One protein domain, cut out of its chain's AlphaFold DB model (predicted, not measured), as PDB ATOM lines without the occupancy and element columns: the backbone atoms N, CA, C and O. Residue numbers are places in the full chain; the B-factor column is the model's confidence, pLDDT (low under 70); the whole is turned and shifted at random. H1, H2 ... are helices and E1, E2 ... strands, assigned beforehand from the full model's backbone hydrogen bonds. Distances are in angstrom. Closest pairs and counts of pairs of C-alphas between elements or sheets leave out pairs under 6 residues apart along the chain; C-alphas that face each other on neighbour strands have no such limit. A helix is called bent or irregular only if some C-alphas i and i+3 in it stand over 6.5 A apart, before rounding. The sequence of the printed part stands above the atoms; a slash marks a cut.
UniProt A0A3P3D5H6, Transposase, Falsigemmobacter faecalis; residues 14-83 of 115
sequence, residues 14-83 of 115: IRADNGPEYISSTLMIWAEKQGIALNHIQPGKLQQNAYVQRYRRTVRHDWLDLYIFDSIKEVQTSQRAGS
ATOM      1  N   ILE A  14     -98.642 -63.893 -97.033       83.25
ATOM      2  CA  ILE A  14     -97.685 -64.997 -97.025       83.25
ATOM      3  C   ILE A  14     -98.483 -66.287 -96.947       83.25
ATOM      4  O   ILE A  14     -99.306 -66.454 -96.049       83.25
ATOM      5  N   ARG A  15     -98.225 -67.219 -97.868       84.06
ATOM      6  CA  ARG A  15     -98.773 -68.574 -97.781       84.06
ATOM      7  C   ARG A  15     -97.757 -69.535 -97.169       84.06
ATOM      8  O   ARG A  15     -96.667 -69.689 -97.716       84.06
ATOM      9  N   ALA A  16     -98.141 -70.192 -96.081       79.00
ATOM     10  CA  ALA A  16     -97.355 -71.200 -95.384       79.00
ATOM     11  C   ALA A  16     -97.950 -72.604 -95.570       79.00
ATOM     12  O   ALA A  16     -99.143 -72.767 -95.849       79.00
ATOM     13  N   ASP A  17     -97.104 -73.626 -95.439       75.19
ATOM     14  CA  ASP A  17     -97.587 -74.996 -95.314       75.19
ATOM     15  C   ASP A  17     -98.139 -75.261 -93.897       75.19
ATOM     16  O   ASP A  17     -98.091 -74.399 -93.018       75.19
ATOM     17  N   ASN A  18     -98.736 -76.437 -93.693       74.88
ATOM     18  CA  ASN A  18     -99.305 -76.829 -92.396       74.88
ATOM     19  C   ASN A  18     -98.277 -77.556 -91.521       74.88
ATOM     20  O   ASN A  18     -98.653 -78.362 -90.670       74.88
ATOM     21  N   GLY A  19     -96.982 -77.326 -91.751       72.56
ATOM     22  CA  GLY A  19     -95.949 -77.833 -90.863       72.56
ATOM     23  C   GLY A  19     -96.102 -77.208 -89.472       72.56
ATOM     24  O   GLY A  19     -96.387 -76.011 -89.369       72.56
ATOM     25  N   PRO A  20     -95.887 -77.966 -88.384       66.75
ATOM     26  CA  PRO A  20     -95.966 -77.429 -87.023       66.75
ATOM     27  C   PRO A  20     -94.997 -76.254 -86.802       66.75
ATOM     28  O   PRO A  20     -95.276 -75.352 -86.017       66.75
ATOM     29  N   GLU A  21     -93.900 -76.214 -87.563       66.25
ATOM     30  CA  GLU A  21     -92.918 -75.123 -87.585       66.25
ATOM     31  C   GLU A  21     -93.513 -73.776 -88.042       66.25
ATOM     32  O   GLU A  21     -93.075 -72.715 -87.593       66.25
ATOM     33  N   TYR A  22     -94.524 -73.810 -88.917       59.16
ATOM     34  CA  TYR A  22     -95.130 -72.630 -89.542       59.16
ATOM     35  C   TYR A  22     -96.485 -72.247 -88.938       59.16
ATOM     36  O   TYR A  22     -97.039 -71.210 -89.290       59.16
ATOM     37  N   ILE A  23     -96.982 -73.037 -87.985       62.41
ATOM     38  CA  ILE A  23     -98.205 -72.769 -87.209       62.41
ATOM     39  C   ILE A  23     -97.876 -72.006 -85.903       62.41
ATOM     40  O   ILE A  23     -98.743 -71.739 -85.073       62.41
ATOM     41  N   SER A  24     -96.612 -71.612 -85.693       72.56
ATOM     42  CA  SER A  24     -96.211 -70.955 -84.443       72.56
ATOM     43  C   SER A  24     -96.950 -69.627 -84.213       72.56
ATOM     44  O   SER A  24     -97.008 -68.752 -85.083       72.56
ATOM     45  N   SER A  25     -97.440 -69.433 -82.988       74.25
ATOM     46  CA  SER A  25     -98.047 -68.173 -82.528       74.25
ATOM     47  C   SER A  25     -97.120 -66.972 -82.716       74.25
ATOM     48  O   SER A  25     -97.568 -65.872 -83.026       74.25
ATOM     49  N   THR A  26     -95.809 -67.194 -82.614       79.69
ATOM     50  CA  THR A  26     -94.787 -66.167 -82.840       79.69
ATOM     51  C   THR A  26     -94.822 -65.630 -84.274       79.69
ATOM     52  O   THR A  26     -94.693 -64.421 -84.476       79.69
ATOM     53  N   LEU A  27     -95.018 -66.501 -85.272       78.88
ATOM     54  CA  LEU A  27     -95.108 -66.094 -86.676       78.88
ATOM     55  C   LEU A  27     -96.394 -65.310 -86.948       78.88
ATOM     56  O   LEU A  27     -96.343 -64.297 -87.644       78.88
ATOM     57  N   MET A  28     -97.514 -65.736 -86.356       80.31
ATOM     58  CA  MET A  28     -98.789 -65.019 -86.454       80.31
ATOM     59  C   MET A  28     -98.686 -63.607 -85.872       80.31
ATOM     60  O   MET A  28     -98.988 -62.642 -86.566       80.31
ATOM     61  N   ILE A  29     -98.157 -63.470 -84.650       83.50
ATOM     62  CA  ILE A  29     -97.977 -62.169 -83.985       83.50
ATOM     63  C   ILE A  29     -97.050 -61.257 -84.800       83.50
ATOM     64  O   ILE A  29     -97.273 -60.050 -84.892       83.50
ATOM     65  N   TRP A  30     -95.985 -61.806 -85.393       86.38
ATOM     66  CA  TRP A  30     -95.099 -61.025 -86.253       86.38
ATOM     67  C   TRP A  30     -95.808 -60.556 -87.529       86.38
ATOM     68  O   TRP A  30     -95.702 -59.380 -87.874       86.38
ATOM     69  N   ALA A  31     -96.542 -61.441 -88.208       83.88
ATOM     70  CA  ALA A  31     -97.252 -61.115 -89.441       83.88
ATOM     71  C   ALA A  31     -98.347 -60.065 -89.199       83.88
ATOM     72  O   ALA A  31     -98.426 -59.088 -89.940       83.88
ATOM     73  N   GLU A  32     -99.103 -60.195 -88.107       84.62
ATOM     74  CA  GLU A  32    -100.127 -59.236 -87.687       84.62
ATOM     75  C   GLU A  32     -99.533 -57.854 -87.392       84.62
ATOM     76  O   GLU A  32    -100.011 -56.851 -87.919       84.62
ATOM     77  N   LYS A  33     -98.418 -57.784 -86.649       86.12
ATOM     78  CA  LYS A  33     -97.683 -56.523 -86.421       86.12
ATOM     79  C   LYS A  33     -97.193 -55.880 -87.713       86.12
ATOM     80  O   LYS A  33     -96.993 -54.670 -87.774       86.12
ATOM     81  N   GLN A  34     -96.956 -56.692 -88.737       84.38
ATOM     82  CA  GLN A  34     -96.600 -56.221 -90.060       84.38
ATOM     83  C   GLN A  34     -97.837 -55.990 -90.948       84.38
ATOM     84  O   GLN A  34     -97.669 -55.506 -92.055       84.38
ATOM     85  N   GLY A  35     -99.072 -56.257 -90.527       85.00
ATOM     86  CA  GLY A  35    -100.241 -56.141 -91.408       85.00
ATOM     87  C   GLY A  35    -100.154 -57.062 -92.632       85.00
ATOM     88  O   GLY A  35    -100.600 -56.702 -93.716       85.00
ATOM     89  N   ILE A  36     -99.509 -58.217 -92.471       84.75
ATOM     90  CA  ILE A  36     -99.323 -59.230 -93.508       84.75
ATOM     91  C   ILE A  36    -100.296 -60.372 -93.222       84.75
ATOM     92  O   ILE A  36    -100.265 -60.954 -92.138       84.75
ATOM     93  N   ALA A  37    -101.131 -60.739 -94.195       84.19
ATOM     94  CA  ALA A  37    -102.046 -61.867 -94.041       84.19
ATOM     95  C   ALA A  37    -101.289 -63.204 -94.117       84.19
ATOM     96  O   ALA A  37    -100.659 -63.503 -95.133       84.19
ATOM     97  N   LEU A  38    -101.364 -64.029 -93.067       82.94
ATOM     98  CA  LEU A  38    -100.780 -65.372 -93.055       82.94
ATOM     99  C   LEU A  38    -101.843 -66.405 -93.450       82.94
ATOM    100  O   LEU A  38    -102.796 -66.647 -92.716       82.94
ATOM    101  N   ASN A  39    -101.670 -67.016 -94.619       83.81
ATOM    102  CA  ASN A  39    -102.589 -67.998 -95.182       83.81
ATOM    103  C   ASN A  39    -101.982 -69.400 -95.123       83.81
ATOM    104  O   ASN A  39    -100.866 -69.616 -95.585       83.81
ATOM    105  N   HIS A  40    -102.743 -70.377 -94.650       80.69
ATOM    106  CA  HIS A  40    -102.333 -71.779 -94.663       80.69
ATOM    107  C   HIS A  40    -102.890 -72.511 -95.889       80.69
ATOM    108  O   HIS A  40    -103.934 -72.143 -96.438       80.69
ATOM    109  N   ILE A  41    -102.188 -73.549 -96.346       78.94
ATOM    110  CA  ILE A  41    -102.716 -74.439 -97.386       78.94
ATOM    111  C   ILE A  41    -103.916 -75.224 -96.869       78.94
ATOM    112  O   ILE A  41    -103.916 -75.760 -95.761       78.94
ATOM    113  N   GLN A  42    -104.942 -75.336 -97.706       78.75
ATOM    114  CA  GLN A  42    -106.107 -76.136 -97.355       78.75
ATOM    115  C   GLN A  42    -105.723 -77.626 -97.323       78.75
ATOM    116  O   GLN A  42    -105.041 -78.095 -98.246       78.75
ATOM    117  N   PRO A  43    -106.167 -78.389 -96.305       74.44
ATOM    118  CA  PRO A  43    -105.995 -79.837 -96.279       74.44
ATOM    119  C   PRO A  43    -106.502 -80.464 -97.584       74.44
ATOM    120  O   PRO A  43    -107.573 -80.116 -98.076       74.44
ATOM    121  N   GLY A  44    -105.700 -81.339 -98.192       75.94
ATOM    122  CA  GLY A  44    -106.031 -81.979 -99.471       75.94
ATOM    123  C   GLY A  44    -105.748 -81.146-100.732       75.94
ATOM    124  O   GLY A  44    -105.804 -81.690-101.830       75.94
ATOM    125  N   LYS A  45    -105.365 -79.862-100.626       77.94
ATOM    126  CA  LYS A  45    -105.018 -79.013-101.785       77.94
ATOM    127  C   LYS A  45    -103.516 -78.755-101.909       77.94
ATOM    128  O   LYS A  45    -103.061 -77.612-101.955       77.94
ATOM    129  N   LEU A  46    -102.736 -79.828-102.065       69.69
ATOM    130  CA  LEU A  46    -101.273 -79.764-102.251       69.69
ATOM    131  C   LEU A  46    -100.848 -78.904-103.456       69.69
ATOM    132  O   LEU A  46     -99.779 -78.290-103.441       69.69
ATOM    133  N   GLN A  47    -101.712 -78.776-104.467       75.62
ATOM    134  CA  GLN A  47    -101.479 -77.913-105.627       75.62
ATOM    135  C   GLN A  47    -101.272 -76.433-105.263       75.62
ATOM    136  O   GLN A  47    -100.556 -75.733-105.980       75.62
ATOM    137  N   GLN A  48    -101.820 -75.952-104.138       73.88
ATOM    138  CA  GLN A  48    -101.623 -74.571-103.673       73.88
ATOM    139  C   GLN A  48    -100.161 -74.259-103.315       73.88
ATOM    140  O   GLN A  48     -99.790 -73.085-103.286       73.88
ATOM    141  N   ASN A  49     -99.344 -75.291-103.082       80.50
ATOM    142  CA  ASN A  49     -97.916 -75.192-102.776       80.50
ATOM    143  C   ASN A  49     -97.017 -75.757-103.896       80.50
ATOM    144  O   ASN A  49     -95.794 -75.755-103.774       80.50
ATOM    145  N   ALA A  50     -97.593 -76.240-105.003       76.69
ATOM    146  CA  ALA A  50     -96.843 -76.964-106.034       76.69
ATOM    147  C   ALA A  50     -95.707 -76.134-106.651       76.69
ATOM    148  O   ALA A  50     -94.637 -76.670-106.927       76.69
ATOM    149  N   TYR A  51     -95.908 -74.824-106.822       78.12
ATOM    150  CA  TYR A  51     -94.879 -73.930-107.357       78.12
ATOM    151  C   TYR A  51     -93.649 -73.853-106.443       78.12
ATOM    152  O   TYR A  51     -92.527 -74.084-106.886       78.12
ATOM    153  N   VAL A  52     -93.863 -73.593-105.150       74.69
ATOM    154  CA  VAL A  52     -92.780 -73.486-104.162       74.69
ATOM    155  C   VAL A  52     -92.098 -74.839-103.964       74.69
ATOM    156  O   VAL A  52     -90.874 -74.897-103.874       74.69
ATOM    157  N   GLN A  53     -92.853 -75.941-103.954       78.31
ATOM    158  CA  GLN A  53     -92.274 -77.285-103.885       78.31
ATOM    159  C   GLN A  53     -91.417 -77.614-105.112       78.31
ATOM    160  O   GLN A  53     -90.309 -78.129-104.953       78.31
ATOM    161  N   ARG A  54     -91.883 -77.273-106.323       79.19
ATOM    162  CA  ARG A  54     -91.107 -77.427-107.561       79.19
ATOM    163  C   ARG A  54     -89.827 -76.602-107.502       79.19
ATOM    164  O   ARG A  54     -88.760 -77.149-107.740       79.19
ATOM    165  N   TYR A  55     -89.914 -75.337-107.097       76.25
ATOM    166  CA  TYR A  55     -88.746 -74.475-106.936       76.25
ATOM    167  C   TYR A  55     -87.734 -75.044-105.930       76.25
ATOM    168  O   TYR A  55     -86.560 -75.185-106.255       76.25
ATOM    169  N   ARG A  56     -88.182 -75.466-104.735       76.12
ATOM    170  CA  ARG A  56     -87.322 -76.108-103.719       76.12
ATOM    171  C   ARG A  56     -86.649 -77.381-104.240       76.12
ATOM    172  O   ARG A  56     -85.575 -77.745-103.769       76.12
ATOM    173  N   ARG A  57     -87.298 -78.109-105.152       76.75
ATOM    174  CA  ARG A  57     -86.724 -79.286-105.810       76.75
ATOM    175  C   ARG A  57     -85.668 -78.884-106.843       76.75
ATOM    176  O   ARG A  57     -84.574 -79.424-106.790       76.75
ATOM    177  N   THR A  58     -85.970 -77.919-107.708       76.75
ATOM    178  CA  THR A  58     -85.039 -77.384-108.714       76.75
ATOM    179  C   THR A  58     -83.782 -76.809-108.069       76.75
ATOM    180  O   THR A  58     -82.692 -77.204-108.437       76.75
ATOM    181  N   VAL A  59     -83.901 -75.972-107.033       70.88
ATOM    182  CA  VAL A  59     -82.724 -75.420-106.333       70.88
ATOM    183  C   VAL A  59     -81.849 -76.521-105.728       70.88
ATOM    184  O   VAL A  59     -80.630 -76.417-105.750       70.88
ATOM    185  N   ARG A  60     -82.442 -77.597-105.198       76.50
ATOM    186  CA  ARG A  60     -81.649 -78.722-104.683       76.50
ATOM    187  C   ARG A  60     -80.901 -79.445-105.798       76.50
ATOM    188  O   ARG A  60     -79.692 -79.601-105.697       76.50
ATOM    189  N   HIS A  61     -81.598 -79.824-106.860       70.38
ATOM    190  CA  HIS A  61     -80.985 -80.610-107.927       70.38
ATOM    191  C   HIS A  61     -80.027 -79.811-108.806       70.38
ATOM    192  O   HIS A  61     -78.983 -80.318-109.193       70.38
ATOM    193  N   ASP A  62     -80.341 -78.557-109.098       66.69
ATOM    194  CA  ASP A  62     -79.537 -77.779-110.033       66.69
ATOM    195  C   ASP A  62     -78.335 -77.131-109.333       66.69
ATOM    196  O   ASP A  62     -77.343 -76.831-109.985       66.69
ATOM    197  N   TRP A  63     -78.429 -76.834-108.028       61.38
ATOM    198  CA  TRP A  63     -77.412 -76.026-107.335       61.38
ATOM    199  C   TRP A  63     -76.720 -76.750-106.184       61.38
ATOM    200  O   TRP A  63     -75.578 -76.419-105.888       61.38
ATOM    201  N   LEU A  64     -77.378 -77.694-105.506       59.22
ATOM    202  CA  LEU A  64     -76.772 -78.417-104.382       59.22
ATOM    203  C   LEU A  64     -76.203 -79.776-104.809       59.22
ATOM    204  O   LEU A  64     -75.165 -80.154-104.285       59.22
ATOM    205  N   ASP A  65     -76.803 -80.465-105.787       58.25
ATOM    206  CA  ASP A  65     -76.291 -81.763-106.271       58.25
ATOM    207  C   ASP A  65     -75.032 -81.634-107.162       58.25
ATOM    208  O   ASP A  65     -74.326 -82.618-107.364       58.25
ATOM    209  N   LEU A  66     -74.712 -80.436-107.674       55.78
ATOM    210  CA  LEU A  66     -73.508 -80.192-108.490       55.78
ATOM    211  C   LEU A  66     -72.245 -79.873-107.668       55.78
ATOM    212  O   LEU A  66     -71.166 -79.752-108.247       55.78
ATOM    213  N   TYR A  67     -72.357 -79.727-106.345       57.41
ATOM    214  CA  TYR A  67     -71.252 -79.306-105.483       57.41
ATOM    215  C   TYR A  67     -71.080 -80.269-104.304       57.41
ATOM    216  O   TYR A  67     -71.972 -80.425-103.471       57.41
ATOM    217  N   ILE A  68     -69.904 -80.894-104.207       58.78
ATOM    218  CA  ILE A  68     -69.460 -81.568-102.982       58.78
ATOM    219  C   ILE A  68     -68.893 -80.475-102.080       58.78
ATOM    220  O   ILE A  68     -67.887 -79.861-102.417       58.78
ATOM    221  N   PHE A  69     -69.574 -80.195-100.972       66.00
ATOM    222  CA  PHE A  69     -69.122 -79.205 -99.999       66.00
ATOM    223  C   PHE A  69     -68.356 -79.894 -98.874       66.00
ATOM    224  O   PHE A  69     -68.898 -80.788 -98.220       66.00
ATOM    225  N   ASP A  70     -67.145 -79.420 -98.586       65.38
ATOM    226  CA  ASP A  70     -66.304 -79.974 -97.519       65.38
ATOM    227  C   ASP A  70     -66.688 -79.424 -96.133       65.38
ATOM    228  O   ASP A  70     -66.275 -79.950 -95.096       65.38
ATOM    229  N   SER A  71     -67.509 -78.361 -96.070       68.69
ATOM    230  CA  SER A  71     -68.053 -77.870 -94.800       68.69
ATOM    231  C   SER A  71     -69.398 -77.142 -94.906       68.69
ATOM    232  O   SER A  71     -69.723 -76.480 -95.891       68.69
ATOM    233  N   ILE A  72     -70.151 -77.149 -93.801       72.38
ATOM    234  CA  ILE A  72     -71.427 -76.423 -93.649       72.38
ATOM    235  C   ILE A  72     -71.269 -74.908 -93.892       72.38
ATOM    236  O   ILE A  72     -72.197 -74.256 -94.375       72.38
ATOM    237  N   LYS A  73     -70.098 -74.326 -93.590       73.19
ATOM    238  CA  LYS A  73     -69.817 -72.901 -93.848       73.19
ATOM    239  C   LYS A  73     -69.829 -72.574 -95.339       73.19
ATOM    240  O   LYS A  73     -70.262 -71.484 -95.720       73.19
ATOM    241  N   GLU A  74     -69.377 -73.503 -96.169       65.56
ATOM    242  CA  GLU A  74     -69.327 -73.339 -97.618       65.56
ATOM    243  C   GLU A  74     -70.738 -73.356 -98.212       65.56
ATOM    244  O   GLU A  74     -71.101 -72.441 -98.949       65.56
ATOM    245  N   VAL A  75     -71.587 -74.283 -97.749       66.81
ATOM    246  CA  VAL A  75     -73.021 -74.343 -98.090       66.81
ATOM    247  C   VAL A  75     -73.745 -73.046 -97.718       66.81
ATOM    248  O   VAL A  75     -74.540 -72.515 -98.488       66.81
ATOM    249  N   GLN A  76     -73.488 -72.496 -96.530       70.50
ATOM    250  CA  GLN A  76     -74.129 -71.247 -96.096       70.50
ATOM    251  C   GLN A  76     -73.661 -70.035 -96.912       70.50
ATOM    252  O   GLN A  76     -74.441 -69.110 -97.157       70.50
ATOM    253  N   THR A  77     -72.395 -70.034 -97.327       68.44
ATOM    254  CA  THR A  77     -71.809 -68.963 -98.139       68.44
ATOM    255  C   THR A  77     -72.340 -69.019 -99.570       68.44
ATOM    256  O   THR A  77     -72.772 -67.988-100.085       68.44
ATOM    257  N   SER A  78     -72.421 -70.209-100.173       62.91
ATOM    258  CA  SER A  78     -73.012 -70.411-101.501       62.91
ATOM    259  C   SER A  78     -74.513 -70.102-101.514       62.91
ATOM    260  O   SER A  78     -74.983 -69.400-102.406       62.91
ATOM    261  N   GLN A  79     -75.265 -70.485-100.473       61.88
ATOM    262  CA  GLN A  79     -76.674 -70.096-100.317       61.88
ATOM    263  C   GLN A  79     -76.865 -68.582-100.176       61.88
ATOM    264  O   GLN A  79     -77.829 -68.037-100.717       61.88
ATOM    265  N   ARG A  80     -75.972 -67.883 -99.463       61.00
ATOM    266  CA  ARG A  80     -76.012 -66.416 -99.341       61.00
ATOM    267  C   ARG A  80     -75.659 -65.715-100.647       61.00
ATOM    268  O   ARG A  80     -76.334 -64.752-100.992       61.00
ATOM    269  N   ALA A  81     -74.642 -66.195-101.361       56.41
ATOM    270  CA  ALA A  81     -74.238 -65.660-102.660       56.41
ATOM    271  C   ALA A  81     -75.286 -65.943-103.753       56.41
ATOM    272  O   ALA A  81     -75.500 -65.119-104.636       56.41
ATOM    273  N   GLY A  82     -75.990 -67.072-103.643       52.31
ATOM    274  CA  GLY A  82     -77.082 -67.485-104.521       52.31
ATOM    275  C   GLY A  82     -78.458 -66.886-104.213       52.31
ATOM    276  O   GLY A  82     -79.355 -66.908-105.055       52.31
ATOM    277  N   SER A  83     -78.650 -66.331-103.012       47.84
ATOM    278  CA  SER A  83     -79.927 -65.770-102.548       47.84
ATOM    279  C   SER A  83     -80.140 -64.334-103.026       47.84
ATOM    280  O   SER A  83     -80.244 -63.399-102.235       47.84
TER     281      SER A  83
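Overview. This is residues 14 to 83 of the 115 residues of the protein "Transposase" of Falsigemmobacter faecalis (UniProt A0A3P3D5H6). You see an open U: strands E1 and E2 with H1 make one arm, long H2 the base, H3 the other arm. The printed part has 70 residues with named elements E1, H1, E2, H2, H3, mostly helix, the two-strand sheet parallel. It is loose, radius of gyration of the C-alphas 15.7 A, spanning 39 by 28 by 19 A.

Arrangement. Start at E1, residues 14 to 16, parallel to E2, residues 37 to 40; N 14 and O 37 are 2.8 A apart. With H1, residues 25 to 33, they form a strand-helix-strand unit, parallel strands joined through a helix, its crossover right-handed. The closest C-alphas of H1 and E2, Ala 31 and Leu 38, are 6.6 A apart. H2, residues 46 to 64, and H3, residues 72 to 82, are near each other, closest 8.4 A. Each O i to N i+4 pair is within hydrogen-bond range in H1 and H3, 13 of 15 in H2.

Along the chain. Find C-alpha 14 at (-97.685, -64.997, -97.025). H2 runs 24.6 A from C-alpha 46 at (-101.273, -79.764, -102.251), irregular, C-alphas 48 and 51 being 7.7 A apart. H3 ends at (-77.082, -67.485, -104.521).

Size, cuts and confidence. The farthest C-alphas, Gly 35 and Asp 70, are 41.9 A apart. The printed part has no cut and no long link. Residues 62 to 71 are among those under pLDDT 70.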